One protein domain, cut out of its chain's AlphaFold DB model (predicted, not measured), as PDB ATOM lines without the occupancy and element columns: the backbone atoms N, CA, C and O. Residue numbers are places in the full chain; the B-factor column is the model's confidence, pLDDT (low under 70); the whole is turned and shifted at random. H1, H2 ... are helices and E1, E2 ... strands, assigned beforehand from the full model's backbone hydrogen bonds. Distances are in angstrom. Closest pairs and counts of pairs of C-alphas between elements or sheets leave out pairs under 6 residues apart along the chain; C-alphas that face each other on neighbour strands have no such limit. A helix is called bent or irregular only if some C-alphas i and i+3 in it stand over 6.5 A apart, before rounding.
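What this domain is: This is residues 55 to 75, 82 to 175 and 234 to 296 of the 764 residues of an uncharacterized protein of Byssochlamys spectabilis (UniProt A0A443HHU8). An elongated two-lobed body: a small three-stranded sheet with H1, H2 and H3 round it makes one lobe, and H7, H8 and H9 make the core of the other, with H4 on one side and H5 and H6 at the far end. H7 reaches from the helical core to the sheet, and residues 137 to 142 stick out. The printed part has 178 residues with nine named helices and three named strands, in the order E1 E2 H1 H2 H3 E3 H4 H5 H6 H7 H8 H9; the sheet is mixed, in the order E2 E1 E3. The class is mostly helix, and the whole is compact, with a radius of gyration of the C-alphas of 17.0 A and spans of 57 by 34 by 27 A.

How they stand to each other: E1, residues 65 to 68, is the inner strand. It is parallel to E3, residues 128 to 131, with N 68 and O 130 at 2.8 A, and antiparallel to E2, residues 85 to 87, with N 67 and O 85 at 2.9 A. H1, residues 89 to 94, H2, residues 98 to 104, H3, residues 106 to 115, and H7, residues 238 to 252, are on the sheet but only graze it. The closest C-alphas of H3 and E3 are those of Gln 109 and Val 129, 6.5 A apart. H1 and H2 only just touch, only at the corner, with 3 pairs of C-alphas within 8 A, the closest those of Leu 93 and Lys 101, 6.3 A. The hub is H8, residues 262 to 274. It touches H7 (Cys 244 and Phe 268, closest C-alphas, 5.1 A) at 69.5 degrees, a steep tilt but only just. H8 and H9, residues 281 to 291, form a helical hairpin at a shallow tilt of 27 degrees, opposite ways, the closest C-alphas those of Met 265 and Ile 287, 7.0 A. With residues 248 to 252 alone, H7 touches H9, the closest C-alphas those of Ala 251 and Asp 282, 5.8 A. H4, residues 139 to 148, touches H8 (Leu 148 and Thr 267, closest C-alphas, 5.4 A). H5, residues 152 to 164, touches H8 (Ile 154 and Ala 262, closest C-alphas, 5.5 A) and H6, residues 168 to 171 (Gly 158 and Val 171, closest C-alphas, 5.1 A). Every O i to N i+4 pair is within hydrogen-bond range in H1, H3, H4, H7 and H8, against 2 of 3 in H2, 6 of 7 in H9 and 3 of 9 in H5, which has 6 of 10 O i to N i+3 pairs within range; H6 is too short for an O i to N i+4 pair.

Where its parts are: E1 begins at C-alpha 65 (34.653, 21.670, -44.113). H7 is 21.7 A long, H8 18.4 A, H5 18.0 A and H9 15.2 A, ending at C-alpha 291 (60.492, 21.203, -62.916). H5 is irregular: C-alphas 159 and 162 are 7.5 A apart.

The domain as a whole: The two C-alphas farthest apart, those of Glu 120 and Arg 163, are 57.3 A apart. Residues 76 to 81 and 176 to 233 are not printed, with gaps of 17.0 A and 8.1 A between the C-alphas on either side. Of the links printed whole, H3 to E3 is long, with 12 residues. The mean pLDDT of the printed part is 89.5, and residues 73 to 75, 82, 120, and 136 to 137 are under 70.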
ATOM      1  N   VAL A  55      52.347  30.668 -46.761       70.12
ATOM      2  CA  VAL A  55      51.117  30.796 -47.573       70.12
ATOM      3  C   VAL A  55      50.004  31.472 -46.747       70.12
ATOM      4  O   VAL A  55      50.053  31.400 -45.517       70.12
ATOM      5  N   PRO A  56      49.052  32.198 -47.370       72.44
ATOM      6  CA  PRO A  56      47.917  32.795 -46.658       72.44
ATOM      7  C   PRO A  56      47.022  31.729 -46.020       72.44
ATOM      8  O   PRO A  56      46.842  30.675 -46.611       72.44
ATOM      9  N   LEU A  57      46.411  32.018 -44.865       74.44
ATOM     10  CA  LEU A  57      45.428  31.114 -44.258       74.44
ATOM     11  C   LEU A  57      44.270  30.852 -45.235       74.44
ATOM     12  O   LEU A  57      43.647  31.795 -45.730       74.44
ATOM     13  N   LEU A  58      43.978  29.577 -45.493       79.62
ATOM     14  CA  LEU A  58      42.933  29.173 -46.428       79.62
ATOM     15  C   LEU A  58      41.554  29.242 -45.759       79.62
ATOM     16  O   LEU A  58      41.184  28.368 -44.977       79.62
ATOM     17  N   LEU A  59      40.803  30.299 -46.072       83.69
ATOM     18  CA  LEU A  59      39.418  30.506 -45.644       83.69
ATOM     19  C   LEU A  59      38.531  30.707 -46.875       83.69
ATOM     20  O   LEU A  59      38.237  31.836 -47.273       83.69
ATOM     21  N   VAL A  60      38.139  29.609 -47.519       80.88
ATOM     22  CA  VAL A  60      37.254  29.670 -48.687       80.88
ATOM     23  C   VAL A  60      35.858  30.103 -48.228       80.88
ATOM     24  O   VAL A  60      35.284  29.531 -47.300       80.88
ATOM     25  N   ASN A  61      35.298  31.144 -48.845       78.38
ATOM     26  CA  ASN A  61      33.963  31.612 -48.480       78.38
ATOM     27  C   ASN A  61      32.903  30.591 -48.899       78.38
ATOM     28  O   ASN A  61      32.933  30.084 -50.017       78.38
ATOM     29  N   GLY A  62      31.961  30.310 -47.998       80.06
ATOM     30  CA  GLY A  62      30.903  29.323 -48.233       80.06
ATOM     31  C   GLY A  62      31.371  27.866 -48.187       80.06
ATOM     32  O   GLY A  62      30.566  26.976 -48.428       80.06
ATOM     33  N   ALA A  63      32.639  27.603 -47.859       89.31
ATOM     34  CA  ALA A  63      33.123  26.245 -47.652       89.31
ATOM     35  C   ALA A  63      32.481  25.589 -46.419       89.31
ATOM     36  O   ALA A  63      32.188  26.256 -45.425       89.31
ATOM     37  N   ASP A  64      32.317  24.276 -46.468       92.44
ATOM     38  CA  ASP A  64      31.550  23.479 -45.510       92.44
ATOM     39  C   ASP A  64      32.412  22.552 -44.642       92.44
ATOM     40  O   ASP A  64      31.885  21.827 -43.800       92.44
ATOM     41  N   THR A  65      33.734  22.566 -44.823       93.88
ATOM     42  CA  THR A  65      34.653  21.670 -44.113       93.88
ATOM     43  C   THR A  65      35.701  22.454 -43.332       93.88
ATOM     44  O   THR A  65      36.394  23.306 -43.895       93.88
ATOM     45  N   LEU A  66      35.847  22.140 -42.041       93.31
ATOM     46  CA  LEU A  66      36.961  22.604 -41.209       93.31
ATOM     47  C   LEU A  66      38.086  21.570 -41.208       93.31
ATOM     48  O   LEU A  66      37.840  20.395 -40.955       93.31
ATOM     49  N   VAL A  67      39.324  22.003 -41.448       92.62
ATOM     50  CA  VAL A  67      40.504  21.126 -41.437       92.62
ATOM     51  C   VAL A  67      41.486  21.583 -40.373       92.62
ATOM     52  O   VAL A  67      41.981  22.709 -40.412       92.62
ATOM     53  N   TYR A  68      41.794  20.691 -39.438       91.44
ATOM     54  CA  TYR A  68      42.772  20.917 -38.385       91.44
ATOM     55  C   TYR A  68      44.129  20.317 -38.756       91.44
ATOM     56  O   TYR A  68      44.220  19.167 -39.185       91.44
ATOM     57  N   ILE A  69      45.180  21.117 -38.566       89.94
ATOM     58  CA  ILE A  69      46.584  20.715 -38.676       89.94
ATOM     59  C   ILE A  69      47.304  21.350 -37.485       89.94
ATOM     60  O   ILE A  69      47.597  22.548 -37.480       89.94
ATOM     61  N   ASP A  70      47.540  20.580 -36.429       86.94
ATOM     62  CA  ASP A  70      48.176  21.110 -35.223       86.94
ATOM     63  C   ASP A  70      49.671  21.356 -35.452       86.94
ATOM     64  O   ASP A  70      50.316  20.602 -36.188       86.94
ATOM     65  N   PRO A  71      50.268  22.377 -34.810       79.06
ATOM     66  CA  PRO A  71      51.697  22.648 -34.916       79.06
ATOM     67  C   PRO A  71      52.552  21.457 -34.463       79.06
ATOM     68  O   PRO A  71      52.159  20.656 -33.619       79.06
ATOM     69  N   ALA A  72      53.772  21.364 -34.996       74.44
ATOM     70  CA  ALA A  72      54.742  20.388 -34.508       74.44
ATOM     71  C   ALA A  72      55.066  20.662 -33.022       74.44
ATOM     72  O   ALA A  72      55.252  21.834 -32.665       74.44
ATOM     73  N   PRO A  73      55.189  19.628 -32.165       68.19
ATOM     74  CA  PRO A  73      55.535  19.811 -30.760       68.19
ATOM     75  C   PRO A  73      56.846  20.586 -30.611       68.19
ATOM     76  O   PRO A  73      57.909  20.137 -31.044       68.19
ATOM     77  N   ARG A  74      56.789  21.777 -30.008       60.78
ATOM     78  CA  ARG A  74      57.986  22.556 -29.665       60.78
ATOM     79  C   ARG A  74      58.383  22.235 -28.232       60.78
ATOM     80  O   ARG A  74      57.565  22.335 -27.322       60.78
ATOM     81  N   THR A  75      59.651  21.892 -28.016       45.59
ATOM     82  CA  THR A  75      60.209  21.680 -26.675       45.59
ATOM     83  C   THR A  75      60.008  22.940 -25.825       45.59
ATOM     84  O   THR A  75      60.625  23.971 -26.081       45.59
ATOM     85  N   SER A  82      45.647  25.699 -33.079       69.06
ATOM     86  CA  SER A  82      45.737  25.889 -34.529       69.06
ATOM     87  C   SER A  82      44.429  26.485 -35.052       69.06
ATOM     88  O   SER A  82      43.347  26.045 -34.658       69.06
ATOM     89  N   ILE A  83      44.521  27.500 -35.915       81.12
ATOM     90  CA  ILE A  83      43.348  28.054 -36.596       81.12
ATOM     91  C   ILE A  83      42.995  27.073 -37.722       81.12
ATOM     92  O   ILE A  83      43.836  26.873 -38.601       81.12
ATOM     93  N   PRO A  84      41.798  26.454 -37.723       86.19
ATOM     94  CA  PRO A  84      41.440  25.498 -38.760       86.19
ATOM     95  C   PRO A  84      41.323  26.186 -40.123       86.19
ATOM     96  O   PRO A  84      40.861  27.326 -40.229       86.19
ATOM     97  N   LEU A  85      41.708  25.464 -41.173       89.19
ATOM     98  CA  LEU A  85      41.443  25.867 -42.551       89.19
ATOM     99  C   LEU A  85      39.960  25.652 -42.867       89.19
ATOM    100  O   LEU A  85      39.331  24.749 -42.312       89.19
ATOM    101  N   ARG A  86      39.420  26.435 -43.803       91.06
ATOM    102  CA  ARG A  86      38.059  26.264 -44.326       91.06
ATOM    103  C   ARG A  86      38.121  25.951 -45.821       91.06
ATOM    104  O   ARG A  86      38.548  26.804 -46.603       91.06
ATOM    105  N   VAL A  87      37.702  24.744 -46.202       92.38
ATOM    106  CA  VAL A  87      37.789  24.194 -47.573       92.38
ATOM    107  C   VAL A  87      36.473  23.548 -48.001       92.38
ATOM    108  O   VAL A  87      35.647  23.205 -47.153       92.38
ATOM    109  N   ARG A  88      36.251  23.392 -49.310       93.44
ATOM    110  CA  ARG A  88      35.021  22.770 -49.825       93.44
ATOM    111  C   ARG A  88      35.152  21.247 -49.803       93.44
ATOM    112  O   ARG A  88      36.091  20.708 -50.387       93.44
ATOM    113  N   SER A  89      34.198  20.553 -49.184       93.88
ATOM    114  CA  SER A  89      34.110  19.085 -49.207       93.88
ATOM    115  C   SER A  89      34.070  18.565 -50.643       93.88
ATOM    116  O   SER A  89      34.770  17.613 -50.979       93.88
ATOM    117  N   GLU A  90      33.332  19.261 -51.512       92.56
ATOM    118  CA  GLU A  90      33.217  18.969 -52.938       92.56
ATOM    119  C   GLU A  90      34.583  18.947 -53.634       92.56
ATOM    120  O   GLU A  90      34.877  17.997 -54.358       92.56
ATOM    121  N   SER A  91      35.452  19.935 -53.375       90.94
ATOM    122  CA  SER A  91      36.804  19.984 -53.952       90.94
ATOM    123  C   SER A  91      37.601  18.723 -53.615       90.94
ATOM    124  O   SER A  91      38.307  18.201 -54.476       90.94
ATOM    125  N   LEU A  92      37.466  18.216 -52.385       93.88
ATOM    126  CA  LEU A  92      38.195  17.042 -51.902       93.88
ATOM    127  C   LEU A  92      37.585  15.737 -52.410       93.88
ATOM    128  O   LEU A  92      38.309  14.856 -52.870       93.88
ATOM    129  N   LEU A  93      36.260  15.612 -52.373       93.88
ATOM    130  CA  LEU A  93      35.546  14.417 -52.825       93.88
ATOM    131  C   LEU A  93      35.629  14.233 -54.346       93.88
ATOM    132  O   LEU A  93      35.713  13.095 -54.815       93.88
ATOM    133  N   ARG A  94      35.679  15.333 -55.114       94.38
ATOM    134  CA  ARG A  94      35.832  15.328 -56.578       94.38
ATOM    135  C   ARG A  94      37.123  14.656 -57.043       94.38
ATOM    136  O   ARG A  94      37.116  14.058 -58.112       94.38
ATOM    137  N   THR A  95      38.183  14.683 -56.231       93.50
ATOM    138  CA  THR A  95      39.449  13.981 -56.531       93.50
ATOM    139  C   THR A  95      39.288  12.458 -56.606       93.50
ATOM    140  O   THR A  95      40.173  11.739 -57.052       93.50
ATOM    141  N   GLY A  96      38.177  11.913 -56.094       93.81
ATOM    142  CA  GLY A  96      37.938  10.474 -56.067       93.81
ATOM    143  C   GLY A  96      38.847   9.692 -55.112       93.81
ATOM    144  O   GLY A  96      38.654   8.478 -54.985       93.81
ATOM    145  N   SER A  97      39.766  10.364 -54.413       95.31
ATOM    146  CA  SER A  97      40.730   9.772 -53.489       95.31
ATOM    147  C   SER A  97      40.045   8.993 -52.363       95.31
ATOM    148  O   SER A  97      39.189   9.523 -51.648       95.31
ATOM    149  N   SER A  98      40.461   7.736 -52.172       94.56
ATOM    150  CA  SER A  98      40.045   6.915 -51.027       94.56
ATOM    151  C   SER A  98      40.448   7.563 -49.703       94.56
ATOM    152  O   SER A  98      39.645   7.618 -48.779       94.56
ATOM    153  N   PHE A  99      41.637   8.173 -49.642       93.69
ATOM    154  CA  PHE A  99      42.121   8.876 -48.455       93.69
ATOM    155  C   PHE A  99      41.132   9.940 -47.968       93.69
ATOM    156  O   PHE A  99      40.897  10.053 -46.761       93.69
ATOM    157  N   PHE A 100      40.569  10.734 -48.885       94.75
ATOM    158  CA  PHE A 100      39.580  11.747 -48.529       94.75
ATOM    159  C   PHE A 100      38.211  11.125 -48.265       94.75
ATOM    160  O   PHE A 100      37.623  11.435 -47.232       94.75
ATOM    161  N   LYS A 101      37.733  10.212 -49.122       94.62
ATOM    162  CA  LYS A 101      36.440   9.525 -48.945       94.62
ATOM    163  C   LYS A 101      36.300   8.902 -47.557       94.62
ATOM    164  O   LYS A 101      35.333   9.202 -46.861       94.62
ATOM    165  N   ASP A 102      37.309   8.156 -47.115       93.12
ATOM    166  CA  ASP A 102      37.341   7.514 -45.799       93.12
ATOM    167  C   ASP A 102      37.182   8.525 -44.655       93.12
ATOM    168  O   ASP A 102      36.611   8.226 -43.607       93.12
ATOM    169  N   ARG A 103      37.699   9.745 -44.830       93.00
ATOM    170  CA  ARG A 103      37.658  10.797 -43.806       93.00
ATOM    171  C   ARG A 103      36.316  11.510 -43.728       93.00
ATOM    172  O   ARG A 103      36.010  12.051 -42.669       93.00
ATOM    173  N   PHE A 104      35.508  11.463 -44.783       94.06
ATOM    174  CA  PHE A 104      34.128  11.953 -44.773       94.06
ATOM    175  C   PHE A 104      33.122  10.912 -44.255       94.06
ATOM    176  O   PHE A 104      31.947  11.235 -44.078       94.06
ATOM    177  N   GLU A 105      33.552   9.680 -43.957       93.69
ATOM    178  CA  GLU A 105      32.656   8.653 -43.425       93.69
ATOM    179  C   GLU A 105      32.065   9.033 -42.054       93.69
ATOM    180  O   GLU A 105      32.794   9.513 -41.174       93.69
ATOM    181  N   PRO A 106      30.778   8.718 -41.792       92.31
ATOM    182  CA  PRO A 106      30.106   9.084 -40.543       92.31
ATOM    183  C   PRO A 106      30.834   8.615 -39.277       92.31
ATOM    184  O   PRO A 106      30.902   9.342 -38.286       92.31
ATOM    185  N   ARG A 107      31.424   7.411 -39.309       91.50
ATOM    186  CA  ARG A 107      32.178   6.855 -38.174       91.50
ATOM    187  C   ARG A 107      33.435   7.670 -37.867       91.50
ATOM    188  O   ARG A 107      33.712   7.942 -36.698       91.50
ATOM    189  N   ARG A 108      34.187   8.078 -38.897       89.88
ATOM    190  CA  ARG A 108      35.383   8.915 -38.720       89.88
ATOM    191  C   ARG A 108      35.010  10.325 -38.279       89.88
ATOM    192  O   ARG A 108      35.629  10.828 -37.346       89.88
ATOM    193  N   GLN A 109      33.966  10.911 -38.866       93.31
ATOM    194  CA  GLN A 109      33.444  12.218 -38.461       93.31
ATOM    195  C   GLN A 109      33.053  12.233 -36.977       93.31
ATOM    196  O   GLN A 109      33.539  13.077 -36.229       93.31
ATOM    197  N   ALA A 110      32.285  11.244 -36.504       89.62
ATOM    198  CA  ALA A 110      31.910  11.144 -35.091       89.62
ATOM    199  C   ALA A 110      33.131  11.059 -34.154       89.62
ATOM    200  O   ALA A 110      33.151  11.682 -33.089       89.62
ATOM    201  N   ARG A 111      34.177  10.321 -34.556       89.88
ATOM    202  CA  ARG A 111      35.429  10.213 -33.790       89.88
ATOM    203  C   ARG A 111      36.182  11.544 -33.732       89.88
ATOM    204  O   ARG A 111      36.635  11.912 -32.651       89.88
ATOM    205  N   VAL A 112      36.300  12.246 -34.859       90.44
ATOM    206  CA  VAL A 112      37.010  13.534 -34.957       90.44
ATOM    207  C   VAL A 112      36.272  14.636 -34.199       90.44
ATOM    208  O   VAL A 112      36.889  15.389 -33.451       90.44
ATOM    209  N   LEU A 113      34.945  14.704 -34.321       90.44
ATOM    210  CA  LEU A 113      34.127  15.650 -33.561       90.44
ATOM    211  C   LEU A 113      34.312  15.444 -32.055       90.44
ATOM    212  O   LEU A 113      34.572  16.399 -31.325       90.44
ATOM    213  N   LYS A 114      34.285  14.185 -31.595       88.56
ATOM    214  CA  LYS A 114      34.547  13.848 -30.192       88.56
ATOM    215  C   LYS A 114      35.968  14.221 -29.759       88.56
ATOM    216  O   LYS A 114      36.127  14.791 -28.683       88.56
ATOM    217  N   SER A 115      36.995  13.919 -30.559       86.25
ATOM    218  CA  SER A 115      38.393  14.206 -30.193       86.25
ATOM    219  C   SER A 115      38.709  15.701 -30.170       86.25
ATOM    220  O   SER A 115      39.522  16.140 -29.360       86.25
ATOM    221  N   ARG A 116      38.046  16.489 -31.021       87.31
ATOM    222  CA  ARG A 116      38.182  17.951 -31.081       87.31
ATOM    223  C   ARG A 116      37.233  18.692 -30.134       87.31
ATOM    224  O   ARG A 116      37.275  19.918 -30.092       87.31
ATOM    225  N   GLY A 117      36.409  17.974 -29.365       85.50
ATOM    226  CA  GLY A 117      35.444  18.565 -28.433       85.50
ATOM    227  C   GLY A 117      34.292  19.311 -29.117       85.50
ATOM    228  O   GLY A 117      33.652  20.144 -28.489       85.50
ATOM    229  N   LEU A 118      34.026  19.019 -30.393       84.00
ATOM    230  CA  LEU A 118      32.965  19.610 -31.214       84.00
ATOM    231  C   LEU A 118      31.703  18.735 -31.179       84.00
ATOM    232  O   LEU A 118      31.185  18.315 -32.208       84.00
ATOM    233  N   THR A 119      31.254  18.385 -29.974       72.06
ATOM    234  CA  THR A 119      30.036  17.585 -29.755       72.06
ATOM    235  C   THR A 119      28.763  18.429 -29.651       72.06
ATOM    236  O   THR A 119      27.673  17.866 -29.613       72.06
ATOM    237  N   GLU A 120      28.902  19.755 -29.589       67.94
ATOM    238  CA  GLU A 120      27.805  20.722 -29.733       67.94
ATOM    239  C   GLU A 120      27.559  21.042 -31.221       67.94
ATOM    240  O   GLU A 120      28.356  20.647 -32.076       67.94
ATOM    241  N   ASP A 121      26.455  21.733 -31.533       75.62
ATOM    242  CA  ASP A 121      26.096  22.110 -32.906       75.62
ATOM    243  C   ASP A 121      27.284  22.768 -33.637       75.62
ATOM    244  O   ASP A 121      27.927  23.693 -33.128       75.62
ATOM    245  N   LEU A 122      27.591  22.273 -34.842       85.31
ATOM    246  CA  LEU A 122      28.669  22.805 -35.677       85.31
ATOM    247  C   LEU A 122      28.398  24.271 -36.065       85.31
ATOM    248  O   LEU A 122      27.237  24.673 -36.183       85.31
ATOM    249  N   PRO A 123      29.449  25.078 -36.318       85.25
ATOM    250  CA  PRO A 123      29.278  26.446 -36.794       85.25
ATOM    251  C   PRO A 123      28.398  26.512 -38.048       85.25
ATOM    252  O   PRO A 123      28.456  25.630 -38.904       85.25
ATOM    253  N   GLU A 124      27.619  27.586 -38.186       84.06
ATOM    254  CA  GLU A 124      26.691  27.746 -39.306       84.06
ATOM    255  C   GLU A 124      27.404  27.608 -40.666       84.06
ATOM    256  O   GLU A 124      28.419  28.258 -40.949       84.06
ATOM    257  N   GLY A 125      26.868  26.723 -41.510       85.88
ATOM    258  CA  GLY A 125      27.428  26.398 -42.820       85.88
ATOM    259  C   GLY A 125      28.645  25.467 -42.797       85.88
ATOM    260  O   GLY A 125      29.294  25.346 -43.829       85.88
ATOM    261  N   ILE A 126      28.982  24.838 -41.664       92.19
ATOM    262  CA  ILE A 126      29.970  23.752 -41.574       92.19
ATOM    263  C   ILE A 126      29.243  22.414 -41.416       92.19
ATOM    264  O   ILE A 126      28.404  22.244 -40.534       92.19
ATOM    265  N   HIS A 127      29.602  21.451 -42.259       91.44
ATOM    266  CA  HIS A 127      29.051  20.098 -42.271       91.44
ATOM    267  C   HIS A 127      30.072  19.038 -41.856       91.44
ATOM    268  O   HIS A 127      29.685  18.006 -41.313       91.44
ATOM    269  N   TYR A 128      31.364  19.297 -42.076       93.56
ATOM    270  CA  TYR A 128      32.415  18.305 -41.870       93.56
ATOM    271  C   TYR A 128      33.607  18.869 -41.104       93.56
ATOM    272  O   TYR A 128      33.954  20.048 -41.218       93.56
ATOM    273  N   VAL A 129      34.274  17.991 -40.356       93.25
ATOM    274  CA  VAL A 129      35.523  18.295 -39.656       93.25
ATOM    275  C   VAL A 129      36.554  17.221 -39.969       93.25
ATOM    276  O   VAL A 129      36.321  16.032 -39.754       93.25
ATOM    277  N   LEU A 130      37.714  17.636 -40.471       93.94
ATOM    278  CA  LEU A 130      38.849  16.767 -40.756       93.94
ATOM    279  C   LEU A 130      39.995  17.085 -39.803       93.94
ATOM    280  O   LEU A 130      40.343  18.245 -39.590       93.94
ATOM    281  N   ASP A 131      40.617  16.036 -39.276       91.44
ATOM    282  CA  ASP A 131      41.857  16.130 -38.520       91.44
ATOM    283  C   ASP A 131      42.983  15.501 -39.338       91.44
ATOM    284  O   ASP A 131      42.983  14.293 -39.585       91.44
ATOM    285  N   LEU A 132      43.897  16.344 -39.813       91.62
ATOM    286  CA  LEU A 132      45.058  15.951 -40.606       91.62
ATOM    287  C   LEU A 132      46.362  16.289 -39.891       91.62
ATOM    288  O   LEU A 132      47.407  16.415 -40.532       91.62
ATOM    289  N   THR A 133      46.323  16.433 -38.564       89.38
ATOM    290  CA  THR A 133      47.541  16.505 -37.766       89.38
ATOM    291  C   THR A 133      48.361  15.232 -37.995       89.38
ATOM    292  O   THR A 133      47.871  14.139 -37.709       89.38
ATOM    293  N   PRO A 134      49.614  15.338 -38.481       87.00
ATOM    294  CA  PRO A 134      50.458  14.168 -38.676       87.00
ATOM    295  C   PRO A 134      50.657  13.390 -37.378       87.00
ATOM    296  O   PRO A 134      51.041  13.991 -36.365       87.00
ATOM    297  N   ALA A 135      50.447  12.074 -37.438       80.19
ATOM    298  CA  ALA A 135      50.739  11.159 -36.342       80.19
ATOM    299  C   ALA A 135      52.218  11.275 -35.928       80.19
ATOM    300  O   ALA A 135      53.102  11.451 -36.772       80.19
ATOM    301  N   LEU A 136      52.476  11.254 -34.619       69.75
ATOM    302  CA  LEU A 136      53.829  11.367 -34.052       69.75
ATOM    303  C   LEU A 136      54.452   9.996 -33.766       69.75
ATOM    304  O   LEU A 136      55.671   9.857 -33.810       69.75
ATOM    305  N   GLU A 137      53.604   9.017 -33.482       64.38
ATOM    306  CA  GLU A 137      53.888   7.615 -33.181       64.38
ATOM    307  C   GLU A 137      52.821   6.811 -33.968       64.38
ATOM    308  O   GLU A 137      51.787   7.406 -34.275       64.38
ATOM    309  N   ASP A 138      53.098   5.553 -34.355       75.00
ATOM    310  CA  ASP A 138      52.260   4.595 -35.137       75.00
ATOM    311  C   ASP A 138      52.789   4.246 -36.553       75.00
ATOM    312  O   ASP A 138      53.726   4.863 -37.064       75.00
ATOM    313  N   ASP A 139      52.178   3.240 -37.200       76.44
ATOM    314  CA  ASP A 139      52.536   2.738 -38.542       76.44
ATOM    315  C   ASP A 139      52.484   3.837 -39.619       76.44
ATOM    316  O   ASP A 139      53.376   3.940 -40.466       76.44
ATOM    317  N   ASP A 140      51.495   4.734 -39.537       79.69
ATOM    318  CA  ASP A 140      51.385   5.906 -40.413       79.69
ATOM    319  C   ASP A 140      52.613   6.825 -40.282       79.69
ATOM    320  O   ASP A 140      53.085   7.386 -41.273       79.69
ATOM    321  N   ALA A 141      53.176   6.968 -39.075       82.69
ATOM    322  CA  ALA A 141      54.364   7.790 -38.846       82.69
ATOM    323  C   ALA A 141      55.605   7.198 -39.531       82.69
ATOM    324  O   ALA A 141      56.441   7.956 -40.029       82.69
ATOM    325  N   VAL A 142      55.700   5.865 -39.615       85.25
ATOM    326  CA  VAL A 142      56.768   5.178 -40.355       85.25
ATOM    327  C   VAL A 142      56.640   5.458 -41.849       85.25
ATOM    328  O   VAL A 142      57.623   5.874 -42.457       85.25
ATOM    329  N   ILE A 143      55.436   5.328 -42.420       86.00
ATOM    330  CA  ILE A 143      55.168   5.632 -43.838       86.00
ATOM    331  C   ILE A 143      55.509   7.092 -44.158       86.00
ATOM    332  O   ILE A 143      56.166   7.384 -45.157       86.00
ATOM    333  N   TYR A 144      55.100   8.034 -43.301       88.69
ATOM    334  CA  TYR A 144      55.454   9.439 -43.489       88.69
ATOM    335  C   TYR A 144      56.963   9.661 -43.405       88.69
ATOM    336  O   TYR A 144      57.511  10.422 -44.199       88.69
ATOM    337  N   LEU A 145      57.655   9.022 -42.464       87.94
ATOM    338  CA  LEU A 145      59.098   9.181 -42.336       87.94
ATOM    339  C   LEU A 145      59.833   8.624 -43.562       87.94
ATOM    340  O   LEU A 145      60.771   9.265 -44.031       87.94
ATOM    341  N   THR A 146      59.412   7.481 -44.103       89.00
ATOM    342  CA  THR A 146      60.056   6.864 -45.270       89.00
ATOM    343  C   THR A 146      59.780   7.639 -46.558       89.00
ATOM    344  O   THR A 146      60.723   8.000 -47.259       89.00
ATOM    345  N   GLU A 147      58.520   7.959 -46.859       90.75
ATOM    346  CA  GLU A 147      58.143   8.610 -48.124       90.75
ATOM    347  C   GLU A 147      58.484  10.110 -48.148       90.75
ATOM    348  O   GLU A 147      58.861  10.651 -49.191       90.75
ATOM    349  N   LEU A 148      58.368  10.815 -47.014       93.94
ATOM    350  CA  LEU A 148      58.595  12.269 -46.962       93.94
ATOM    351  C   LEU A 148      60.065  12.649 -46.746       93.94
ATOM    352  O   LEU A 148      60.406  13.833 -46.875       93.94
ATOM    353  N   SER A 149      60.928  11.678 -46.430       93.75
ATOM    354  CA  SER A 149      62.370  11.900 -46.336       93.75
ATOM    355  C   SER A 149      62.935  12.300 -47.694       93.75
ATOM    356  O   SER A 149      62.870  11.556 -48.669       93.75
ATOM    357  N   CYS A 150      63.474  13.514 -47.762       94.06
ATOM    358  CA  CYS A 150      64.014  14.079 -48.989       94.06
ATOM    359  C   CYS A 150      65.350  13.406 -49.351       94.06
ATOM    360  O   CYS A 150      66.266  13.428 -48.518       94.06
ATOM    361  N   PRO A 151      65.501  12.907 -50.590       93.44
ATOM    362  CA  PRO A 151      66.787  12.464 -51.113       93.44
ATOM    363  C   PRO A 151      67.868  13.553 -51.042       93.44
ATOM    364  O   PRO A 151      67.580  14.754 -50.965       93.44
ATOM    365  N   GLU A 152      69.138  13.151 -51.055       90.12
ATOM    366  CA  GLU A 152      70.266  14.078 -50.908       90.12
ATOM    367  C   GLU A 152      70.325  15.106 -52.051       90.12
ATOM    368  O   GLU A 152      70.549  16.298 -51.805       90.12
ATOM    369  N   GLY A 153      70.032  14.686 -53.281       90.75
ATOM    370  CA  GLY A 153      69.924  15.536 -54.462       90.75
ATOM    371  C   GLY A 153      68.868  16.634 -54.320       90.75
ATOM    372  O   GLY A 153      69.107  17.796 -54.657       90.75
ATOM    373  N   ILE A 154      67.727  16.316 -53.694       94.88
ATOM    374  CA  ILE A 154      66.682  17.298 -53.354       94.88
ATOM    375  C   ILE A 154      67.200  18.321 -52.339       94.88
ATOM    376  O   ILE A 154      66.993  19.527 -52.487       94.88
ATOM    377  N   ARG A 155      67.871  17.846 -51.286       93.38
ATOM    378  CA  ARG A 155      68.352  18.683 -50.171       93.38
ATOM    379  C   ARG A 155      69.491  19.608 -50.593       93.38
ATOM    380  O   ARG A 155      69.624  20.704 -50.048       93.38
ATOM    381  N   THR A 156      70.310  19.179 -51.546       90.62
ATOM    382  CA  THR A 156      71.454  19.938 -52.066       90.62
ATOM    383  C   THR A 156      71.070  20.897 -53.194       90.62
ATOM    384  O   THR A 156      71.781  21.881 -53.394       90.62
ATOM    385  N   TRP A 157      69.936  20.693 -53.883       92.88
ATOM    386  CA  TRP A 157      69.561  21.456 -55.084       92.88
ATOM    387  C   TRP A 157      69.643  22.978 -54.919       92.88
ATOM    388  O   TRP A 157      70.225  23.664 -55.760       92.88
ATOM    389  N   GLY A 158      69.142  23.509 -53.798       90.19
ATOM    390  CA  GLY A 158      69.145  24.951 -53.525       90.19
ATOM    391  C   GLY A 158      70.542  25.587 -53.485       90.19
ATOM    392  O   GLY A 158      70.688  26.764 -53.808       90.19
ATOM    393  N   ARG A 159      71.597  24.814 -53.181       87.94
ATOM    394  CA  ARG A 159      72.995  25.297 -53.191       87.94
ATOM    395  C   ARG A 159      73.453  25.717 -54.582       87.94
ATOM    396  O   ARG A 159      74.304  26.593 -54.723       87.94
ATOM    397  N   ASN A 160      72.838  25.149 -55.614       87.44
ATOM    398  CA  ASN A 160      73.173  25.434 -56.997       87.44
ATOM    399  C   ASN A 160      72.531  26.725 -57.537       87.44
ATOM    400  O   ASN A 160      72.722  27.043 -58.711       87.44
ATOM    401  N   GLN A 161      71.819  27.502 -56.708       88.50
ATOM    402  CA  GLN A 161      71.113  28.718 -57.133       88.50
ATOM    403  C   GLN A 161      72.015  29.690 -57.899       88.50
ATOM    404  O   GLN A 161      71.729  30.008 -59.051       88.50
ATOM    405  N   LYS A 162      73.138  30.107 -57.301       85.38
ATOM    406  CA  LYS A 162      74.092  31.024 -57.948       85.38
ATOM    407  C   LYS A 162      74.803  30.364 -59.124       85.38
ATOM    408  O   LYS A 162      75.071  31.011 -60.130       85.38
ATOM    409  N   ARG A 163      75.107  29.070 -58.982       82.81
ATOM    410  CA  ARG A 163      75.900  28.284 -59.930       82.81
ATOM    411  C   ARG A 163      75.194  28.116 -61.275       82.81
ATOM    412  O   ARG A 163      75.825  28.255 -62.317       82.81
ATOM    413  N   PHE A 164      73.901  27.811 -61.248       86.25
ATOM    414  CA  PHE A 164      73.104  27.562 -62.449       86.25
ATOM    415  C   PHE A 164      72.092  28.665 -62.751       86.25
ATOM    416  O   PHE A 164      71.335  28.523 -63.709       86.25
ATOM    417  N   ASN A 165      72.108  29.757 -61.976       89.94
ATOM    418  CA  ASN A 165      71.128  30.838 -62.051       89.94
ATOM    419  C   ASN A 165      69.689  30.302 -61.942       89.94
ATOM    420  O   ASN A 165      68.846  30.557 -62.800       89.94
ATOM    421  N   LEU A 166      69.438  29.486 -60.911       92.00
ATOM    422  CA  LEU A 166      68.137  28.845 -60.718       92.00
ATOM    423  C   LEU A 166      67.060  29.880 -60.338       92.00
ATOM    424  O   LEU A 166      67.368  30.827 -59.601       92.00
ATOM    425  N   PRO A 167      65.797  29.695 -60.776       93.62
ATOM    426  CA  PRO A 167      64.705  30.608 -60.448       93.62
ATOM    427  C   PRO A 167      64.500  30.742 -58.939       93.62
ATOM    428  O   PRO A 167      64.374  29.744 -58.228       93.62
ATOM    429  N   ILE A 168      64.405  31.978 -58.443       92.31
ATOM    430  CA  ILE A 168      64.203  32.228 -57.008       92.31
ATOM    431  C   ILE A 168      62.873  31.650 -56.503       92.31
ATOM    432  O   ILE A 168      62.791  31.210 -55.362       92.31
ATOM    433  N   ASP A 169      61.875  31.551 -57.380       91.75
ATOM    434  CA  ASP A 169      60.575  30.949 -57.079       91.75
ATOM    435  C   ASP A 169      60.637  29.423 -56.899       91.75
ATOM    436  O   ASP A 169      59.654  28.832 -56.465       91.75
ATOM    437  N   CYS A 170      61.777  28.787 -57.201       93.69
ATOM    438  CA  CYS A 170      62.002  27.350 -57.023       93.69
ATOM    439  C   CYS A 170      62.968  27.021 -55.875       93.69
ATOM    440  O   CYS A 170      62.919  25.909 -55.346       93.69
ATOM    441  N   VAL A 171      63.874  27.940 -55.516       93.12
ATOM    442  CA  VAL A 171      64.961  27.678 -54.546       93.12
ATOM    443  C   VAL A 171      65.189  28.780 -53.500       93.12
ATOM    444  O   VAL A 171      66.089  28.654 -52.675       93.12
ATOM    445  N   GLY A 172      64.421  29.872 -53.529       87.62
ATOM    446  CA  GLY A 172      64.607  31.042 -52.663       87.62
ATOM    447  C   GLY A 172      63.899  30.995 -51.309       87.62
ATOM    448  O   GLY A 172      64.061  31.914 -50.505       87.62
ATOM    449  N   GLY A 173      63.089  29.969 -51.052       86.94
ATOM    450  CA  GLY A 173      62.340  29.823 -49.809       86.94
ATOM    451  C   GLY A 173      63.190  29.391 -48.611       86.94
ATOM    452  O   GLY A 173      64.319  28.926 -48.737       86.94
ATOM    453  N   GLN A 174      62.613  29.510 -47.413       85.62
ATOM    454  CA  GLN A 174      63.246  29.069 -46.163       85.62
ATOM    455  C   GLN A 174      63.020  27.573 -45.901       85.62
ATOM    456  O   GLN A 174      61.914  27.080 -46.134       85.62
ATOM    457  N   GLU A 175      64.040  26.893 -45.368       86.25
ATOM    458  CA  GLU A 175      64.013  25.483 -44.949       86.25
ATOM    459  C   GLU A 175      64.407  25.310 -43.480       86.25
ATOM    460  O   GLU A 175      65.182  26.098 -42.928       86.25
ATOM    461  N   LEU A 234      66.804  19.441 -43.318       89.62
ATOM    462  CA  LEU A 234      66.468  18.115 -42.778       89.62
ATOM    463  C   LEU A 234      65.855  17.216 -43.869       89.62
ATOM    464  O   LEU A 234      65.060  17.698 -44.685       89.62
ATOM    465  N   ASP A 235      66.201  15.925 -43.861       90.75
ATOM    466  CA  ASP A 235      65.560  14.893 -44.697       90.75
ATOM    467  C   ASP A 235      64.054  14.885 -44.461       90.75
ATOM    468  O   ASP A 235      63.287  15.093 -45.398       90.75
ATOM    469  N   TYR A 236      63.644  14.780 -43.202       92.69
ATOM    470  CA  TYR A 236      62.270  14.942 -42.769       92.69
ATOM    471  C   TYR A 236      62.126  16.179 -41.875       92.69
ATOM    472  O   TYR A 236      62.840  16.345 -40.885       92.69
ATOM    473  N   SER A 237      61.172  17.056 -42.203       90.69
ATOM    474  CA  SER A 237      60.782  18.175 -41.338       90.69
ATOM    475  C   SER A 237      59.296  18.077 -40.966       90.69
ATOM    476  O   SER A 237      58.439  18.170 -41.852       90.69
ATOM    477  N   PRO A 238      58.957  17.993 -39.663       88.69
ATOM    478  CA  PRO A 238      57.571  18.046 -39.190       88.69
ATOM    479  C   PRO A 238      56.838  19.348 -39.538       88.69
ATOM    480  O   PRO A 238      55.612  19.348 -39.665       88.69
ATOM    481  N   ILE A 239      57.576  20.457 -39.654       87.88
ATOM    482  CA  ILE A 239      57.064  21.776 -40.050       87.88
ATOM    483  C   ILE A 239      56.760  21.755 -41.551       87.88
ATOM    484  O   ILE A 239      55.656  22.119 -41.953       87.88
ATOM    485  N   ARG A 240      57.699  21.259 -42.372       91.56
ATOM    486  CA  ARG A 240      57.518  21.132 -43.823       91.56
ATOM    487  C   ARG A 240      56.354  20.209 -44.166       91.56
ATOM    488  O   ARG A 240      55.528  20.605 -44.981       91.56
ATOM    489  N   HIS A 241      56.243  19.061 -43.496       92.75
ATOM    490  CA  HIS A 241      55.118  18.129 -43.615       92.75
ATOM    491  C   HIS A 241      53.783  18.869 -43.458       92.75
ATOM    492  O   HIS A 241      52.996  18.921 -44.399       92.75
ATOM    493  N   ARG A 242      53.563  19.527 -42.313       90.81
ATOM    494  CA  ARG A 242      52.320  20.267 -42.030       90.81
ATOM    495  C   ARG A 242      52.055  21.362 -43.056       90.81
ATOM    496  O   ARG A 242      50.960  21.435 -43.602       90.81
ATOM    497  N   SER A 243      53.080  22.147 -43.391       90.94
ATOM    498  CA  SER A 243      52.945  23.199 -44.400       90.94
ATOM    499  C   SER A 243      52.584  22.659 -45.785       90.94
ATOM    500  O   SER A 243      51.895  23.331 -46.542       90.94
ATOM    501  N   CYS A 244      53.041  21.458 -46.145       94.56
ATOM    502  CA  CYS A 244      52.748  20.871 -47.447       94.56
ATOM    503  C   CYS A 244      51.329  20.300 -47.515       94.56
ATOM    504  O   CYS A 244      50.733  20.365 -48.584       94.56
ATOM    505  N   ILE A 245      50.750  19.857 -46.391       94.50
ATOM    506  CA  ILE A 245      49.314  19.542 -46.315       94.50
ATOM    507  C   ILE A 245      48.491  20.796 -46.649       94.50
ATOM    508  O   ILE A 245      47.616  20.744 -47.510       94.50
ATOM    509  N   GLU A 246      48.812  21.948 -46.046       92.81
ATOM    510  CA  GLU A 246      48.145  23.221 -46.372       92.81
ATOM    511  C   GLU A 246      48.292  23.560 -47.862       92.81
ATOM    512  O   GLU A 246      47.322  23.901 -48.535       92.81
ATOM    513  N   ARG A 247      49.504  23.419 -48.411       94.62
ATOM    514  CA  ARG A 247      49.792  23.719 -49.821       94.62
ATOM    515  C   ARG A 247      49.019  22.827 -50.788       94.62
ATOM    516  O   ARG A 247      48.612  23.323 -51.834       94.62
ATOM    517  N   ILE A 248      48.786  21.556 -50.453       96.25
ATOM    518  CA  ILE A 248      47.929  20.663 -51.250       96.25
ATOM    519  C   ILE A 248      46.510  21.226 -51.316       96.25
ATOM    520  O   ILE A 248      45.949  21.316 -52.405       96.25
ATOM    521  N   PHE A 249      45.954  21.700 -50.197       94.31
ATOM    522  CA  PHE A 249      44.637  22.340 -50.209       94.31
ATOM    523  C   PHE A 249      44.605  23.634 -51.018       94.31
ATOM    524  O   PHE A 249      43.642  23.864 -51.744       94.31
ATOM    525  N   HIS A 250      45.660  24.449 -50.953       92.56
ATOM    526  CA  HIS A 250      45.782  25.606 -51.842       92.56
ATOM    527  C   HIS A 250      45.715  25.186 -53.311       92.56
ATOM    528  O   HIS A 250      44.922  25.754 -54.055       92.56
ATOM    529  N   ALA A 251      46.493  24.178 -53.713       94.69
ATOM    530  CA  ALA A 251      46.500  23.699 -55.089       94.69
ATOM    531  C   ALA A 251      45.127  23.157 -55.525       94.69
ATOM    532  O   ALA A 251      44.642  23.550 -56.580       94.69
ATOM    533  N   LEU A 252      44.459  22.342 -54.698       93.50
ATOM    534  CA  LEU A 252      43.121  21.800 -54.999       93.50
ATOM    535  C   LEU A 252      42.021  22.875 -55.073       93.50
ATOM    536  O   LEU A 252      40.999  22.674 -55.727       93.50
ATOM    537  N   GLU A 253      42.223  24.025 -54.430       90.25
ATOM    538  CA  GLU A 253      41.354  25.204 -54.549       90.25
ATOM    539  C   GLU A 253      41.794  26.160 -55.682       90.25
ATOM    540  O   GLU A 253      41.254  27.259 -55.817       90.25
ATOM    541  N   GLY A 254      42.755  25.754 -56.523       88.88
ATOM    542  CA  GLY A 254      43.239  26.522 -57.677       88.88
ATOM    543  C   GLY A 254      44.193  27.669 -57.323       88.88
ATOM    544  O   GLY A 254      44.371  28.599 -58.110       88.88
ATOM    545  N   LEU A 255      44.792  27.642 -56.133       90.50
ATOM    546  CA  LEU A 255      45.749  28.638 -55.656       90.50
ATOM    547  C   LEU A 255      47.187  28.137 -55.809       90.50
ATOM    548  O   LEU A 255      47.464  26.943 -55.745       90.50
ATOM    549  N   ASN A 256      48.132  29.072 -55.925       89.94
ATOM    550  CA  ASN A 256      49.549  28.733 -56.021       89.94
ATOM    551  C   ASN A 256      50.065  28.130 -54.689       89.94
ATOM    552  O   ASN A 256      50.089  28.840 -53.675       89.94
ATOM    553  N   PRO A 257      50.550  26.872 -54.678       92.88
ATOM    554  CA  PRO A 257      51.077  26.207 -53.494       92.88
ATOM    555  C   PRO A 257      52.472  26.700 -53.091       92.88
ATOM    556  O   PRO A 257      52.996  26.222 -52.092       92.88
ATOM    557  N   LYS A 258      53.100  27.621 -53.841       90.81
ATOM    558  CA  LYS A 258      54.386  28.285 -53.553       90.81
ATOM    559  C   LYS A 258      55.497  27.305 -53.138       90.81
ATOM    560  O   LYS A 258      56.009  27.358 -52.018       90.81
ATOM    561  N   MET A 259      55.858  26.393 -54.037       94.06
ATOM    562  CA  MET A 259      56.946  25.424 -53.842       94.06
ATOM    563  C   MET A 259      58.319  26.081 -54.055       94.06
ATOM    564  O   MET A 259      59.052  25.759 -54.980       94.06
ATOM    565  N   ASP A 260      58.661  27.027 -53.183       93.25
ATOM    566  CA  ASP A 260      59.843  27.886 -53.305       93.25
ATOM    567  C   ASP A 260      61.169  27.232 -52.886       93.25
ATOM    568  O   ASP A 260      62.193  27.907 -52.792       93.25
ATOM    569  N   THR A 261      61.168  25.919 -52.647       94.94
ATOM    570  CA  THR A 261      62.356  25.099 -52.378       94.94
ATOM    571  C   THR A 261      62.160  23.684 -52.936       94.94
ATOM    572  O   THR A 261      61.034  23.181 -53.014       94.94
ATOM    573  N   ALA A 262      63.256  22.991 -53.265       96.38
ATOM    574  CA  ALA A 262      63.193  21.589 -53.687       96.38
ATOM    575  C   ALA A 262      62.655  20.638 -52.596       96.38
ATOM    576  O   ALA A 262      61.797  19.820 -52.925       96.38
ATOM    577  N   PRO A 263      63.047  20.745 -51.306       96.69
ATOM    578  CA  PRO A 263      62.434  19.931 -50.255       96.69
ATOM    579  C   PRO A 263      60.920  20.137 -50.123       96.69
ATOM    580  O   PRO A 263      60.205  19.165 -49.893       96.69
ATOM    581  N   LYS A 264      60.400  21.364 -50.299       96.19
ATOM    582  CA  LYS A 264      58.942  21.595 -50.325       96.19
ATOM    583  C   LYS A 264      58.291  20.931 -51.525       96.19
ATOM    584  O   LYS A 264      57.251  20.311 -51.342       96.19
ATOM    585  N   MET A 265      58.891  21.034 -52.712       97.56
ATOM    586  CA  MET A 265      58.394  20.342 -53.905       97.56
ATOM    587  C   MET A 265      58.318  18.828 -53.664       97.56
ATOM    588  O   MET A 265      57.264  18.234 -53.878       97.56
ATOM    589  N   TRP A 266      59.380  18.226 -53.120       97.88
ATOM    590  CA  TRP A 266      59.406  16.795 -52.806       97.88
ATOM    591  C   TRP A 266      58.347  16.398 -51.776       97.88
ATOM    592  O   TRP A 266      57.578  15.473 -52.012       97.88
ATOM    593  N   THR A 267      58.267  17.098 -50.638       97.31
ATOM    594  CA  THR A 267      57.276  16.782 -49.597       97.31
ATOM    595  C   THR A 267      55.842  16.999 -50.096       97.31
ATOM    596  O   THR A 267      54.968  16.201 -49.770       97.31
ATOM    597  N   PHE A 268      55.592  18.024 -50.917       97.94
ATOM    598  CA  PHE A 268      54.302  18.249 -51.575       97.94
ATOM    599  C   PHE A 268      53.934  17.093 -52.514       97.94
ATOM    600  O   PHE A 268      52.824  16.567 -52.434       97.94
ATOM    601  N   PHE A 269      54.874  16.653 -53.355       98.12
ATOM    602  CA  PHE A 269      54.717  15.485 -54.221       98.12
ATOM    603  C   PHE A 269      54.412  14.212 -53.415       98.12
ATOM    604  O   PHE A 269      53.404  13.549 -53.660       98.12
ATOM    605  N   ALA A 270      55.251  13.892 -52.429       97.31
ATOM    606  CA  ALA A 270      55.146  12.657 -51.663       97.31
ATOM    607  C   ALA A 270      53.849  12.604 -50.838       97.31
ATOM    608  O   ALA A 270      53.159  11.587 -50.834       97.31
ATOM    609  N   LEU A 271      53.433  13.720 -50.224       97.25
ATOM    610  CA  LEU A 271      52.125  13.804 -49.567       97.25
ATOM    611  C   LEU A 271      50.973  13.645 -50.555       97.25
ATOM    612  O   LEU A 271      50.016  12.943 -50.252       97.25
ATOM    613  N   SER A 272      51.065  14.240 -51.744       97.75
ATOM    614  CA  SER A 272      50.030  14.075 -52.767       97.75
ATOM    615  C   SER A 272      49.891  12.614 -53.205       97.75
ATOM    616  O   SER A 272      48.778  12.164 -53.472       97.75
ATOM    617  N   LYS A 273      50.997  11.852 -53.238       96.25
ATOM    618  CA  LYS A 273      50.991  10.400 -53.485       96.25
ATOM    619  C   LYS A 273      50.275   9.662 -52.351       96.25
ATOM    620  O   LYS A 273      49.347   8.908 -52.628       96.25
ATOM    621  N   ILE A 274      50.634   9.932 -51.092       94.69
ATOM    622  CA  ILE A 274      50.008   9.308 -49.909       94.69
ATOM    623  C   ILE A 274      48.508   9.627 -49.830       94.69
ATOM    624  O   ILE A 274      47.691   8.759 -49.538       94.69
ATOM    625  N   MET A 275      48.127  10.868 -50.131       95.31
ATOM    626  CA  MET A 275      46.734  11.320 -50.138       95.31
ATOM    627  C   MET A 275      45.968  10.879 -51.395       95.31
ATOM    628  O   MET A 275      44.792  11.207 -51.528       95.31
ATOM    629  N   GLY A 276      46.601  10.166 -52.334       96.06
ATOM    630  CA  GLY A 276      45.951   9.662 -53.545       96.06
ATOM    631  C   GLY A 276      45.509  10.744 -54.536       96.06
ATOM    632  O   GLY A 276      44.572  10.513 -55.291       96.06
ATOM    633  N   VAL A 277      46.158  11.914 -54.536       97.25
ATOM    634  CA  VAL A 277      45.819  13.072 -55.391       97.25
ATOM    635  C   VAL A 277      46.968  13.544 -56.289       97.25
ATOM    636  O   VAL A 277      46.836  14.542 -56.986       97.25
ATOM    637  N   ALA A 278      48.096  12.831 -56.329       96.75
ATOM    638  CA  ALA A 278      49.256  13.197 -57.157       96.75
ATOM    639  C   ALA A 278      48.950  13.322 -58.665       96.75
ATOM    640  O   ALA A 278      49.634  14.060 -59.370       96.75
ATOM    641  N   ASN A 279      47.923  12.616 -59.146       94.56
ATOM    642  CA  ASN A 279      47.505  12.626 -60.550       94.56
ATOM    643  C   ASN A 279      46.461  13.704 -60.873       94.56
ATOM    644  O   ASN A 279      46.128  13.874 -62.046       94.56
ATOM    645  N   GLU A 280      45.945  14.414 -59.863       95.88
ATOM    646  CA  GLU A 280      45.031  15.535 -60.077       95.88
ATOM    647  C   GLU A 280      45.733  16.624 -60.883       95.88
ATOM    648  O   GLU A 280      46.895  16.956 -60.630       95.88
ATOM    649  N   GLU A 281      45.024  17.193 -61.855       94.38
ATOM    650  CA  GLU A 281      45.602  18.157 -62.788       94.38
ATOM    651  C   GLU A 281      46.188  19.373 -62.057       94.38
ATOM    652  O   GLU A 281      47.319  19.772 -62.337       94.38
ATOM    653  N   ASP A 282      45.470  19.888 -61.057       93.50
ATOM    654  CA  ASP A 282      45.915  21.011 -60.235       93.50
ATOM    655  C   ASP A 282      47.215  20.694 -59.475       93.50
ATOM    656  O   ASP A 282      48.084  21.551 -59.348       93.50
ATOM    657  N   ILE A 283      47.416  19.459 -59.010       96.81
ATOM    658  CA  ILE A 283      48.641  19.050 -58.305       96.81
ATOM    659  C   ILE A 283      49.787  18.851 -59.299       96.81
ATOM    660  O   ILE A 283      50.863  19.448 -59.170       96.81
ATOM    661  N   ARG A 284      49.540  18.030 -60.322       96.69
ATOM    662  CA  ARG A 284      50.516  17.653 -61.345       96.69
ATOM    663  C   ARG A 284      51.060  18.875 -62.078       96.69
ATOM    664  O   ARG A 284      52.273  18.989 -62.249       96.69
ATOM    665  N   ASN A 285      50.196  19.809 -62.479       96.50
ATOM    666  CA  ASN A 285      50.601  20.983 -63.252       96.50
ATOM    667  C   ASN A 285      51.534  21.901 -62.458       96.50
ATOM    668  O   ASN A 285      52.480  22.441 -63.033       96.50
ATOM    669  N   HIS A 286      51.340  22.043 -61.144       97.62
ATOM    670  CA  HIS A 286      52.255  22.819 -60.306       97.62
ATOM    671  C   HIS A 286      53.632  22.151 -60.178       97.62
ATOM    672  O   HIS A 286      54.649  22.843 -60.241       97.62
ATOM    673  N   ILE A 287      53.685  20.821 -60.040       98.06
ATOM    674  CA  ILE A 287      54.951  20.069 -59.979       98.06
ATOM    675  C   ILE A 287      55.702  20.180 -61.310       98.06
ATOM    676  O   ILE A 287      56.888  20.511 -61.329       98.06
ATOM    677  N   LEU A 288      55.009  19.976 -62.434       97.06
ATOM    678  CA  LEU A 288      55.600  20.114 -63.768       97.06
ATOM    679  C   LEU A 288      56.066  21.550 -64.031       97.06
ATOM    680  O   LEU A 288      57.173  21.744 -64.528       97.06
ATOM    681  N   SER A 289      55.275  22.553 -63.639       96.06
ATOM    682  CA  SER A 289      55.662  23.965 -63.757       96.06
ATOM    683  C   SER A 289      56.926  24.273 -62.963       96.06
ATOM    684  O   SER A 289      57.760  25.039 -63.432       96.06
ATOM    685  N   TRP A 290      57.101  23.658 -61.789       97.31
ATOM    686  CA  TRP A 290      58.328  23.789 -61.010       97.31
ATOM    687  C   TRP A 290      59.521  23.155 -61.735       97.31
ATOM    688  O   TRP A 290      60.550  23.808 -61.883       97.31
ATOM    689  N   ILE A 291      59.396  21.917 -62.230       96.62
ATOM    690  CA  ILE A 291      60.492  21.203 -62.916       96.62
ATOM    691  C   ILE A 291      60.922  21.937 -64.191       96.62
ATOM    692  O   ILE A 291      62.112  22.171 -64.396       96.62
ATOM    693  N   TYR A 292      59.966  22.352 -65.022       94.62
ATOM    694  CA  TYR A 292      60.237  22.992 -66.311       94.62
ATOM    695  C   TYR A 292      60.453  24.518 -66.222       94.62
ATOM    696  O   TYR A 292      60.546  25.193 -67.249       94.62
ATOM    697  N   ALA A 293      60.570  25.090 -65.018       93.88
ATOM    698  CA  ALA A 293      60.798  26.522 -64.836       93.88
ATOM    699  C   ALA A 293      62.215  26.949 -65.265       93.88
ATOM    700  O   ALA A 293      63.168  26.837 -64.498       93.88
ATOM    701  N   SER A 294      62.361  27.540 -66.455       90.88
ATOM    702  CA  SER A 294      63.616  28.157 -66.929       90.88
ATOM    703  C   SER A 294      64.838  27.227 -66.758       90.88
ATOM    704  O   SER A 294      64.862  26.150 -67.340       90.88
ATOM    705  N   GLN A 295      65.851  27.600 -65.958       90.25
ATOM    706  CA  GLN A 295      67.054  26.788 -65.704       90.25
ATOM    707  C   GLN A 295      66.824  25.636 -64.712       90.25
ATOM    708  O   GLN A 295      67.739  24.843 -64.488       90.25
ATOM    709  N   ASN A 296      65.638  25.527 -64.109       93.81
ATOM    710  CA  ASN A 296      65.316  24.444 -63.185       93.81
ATOM    711  C   ASN A 296      65.183  23.086 -63.894       93.81
ATOM    712  O   ASN A 296      65.288  22.061 -63.231       93.81
TER     713      ASN A 296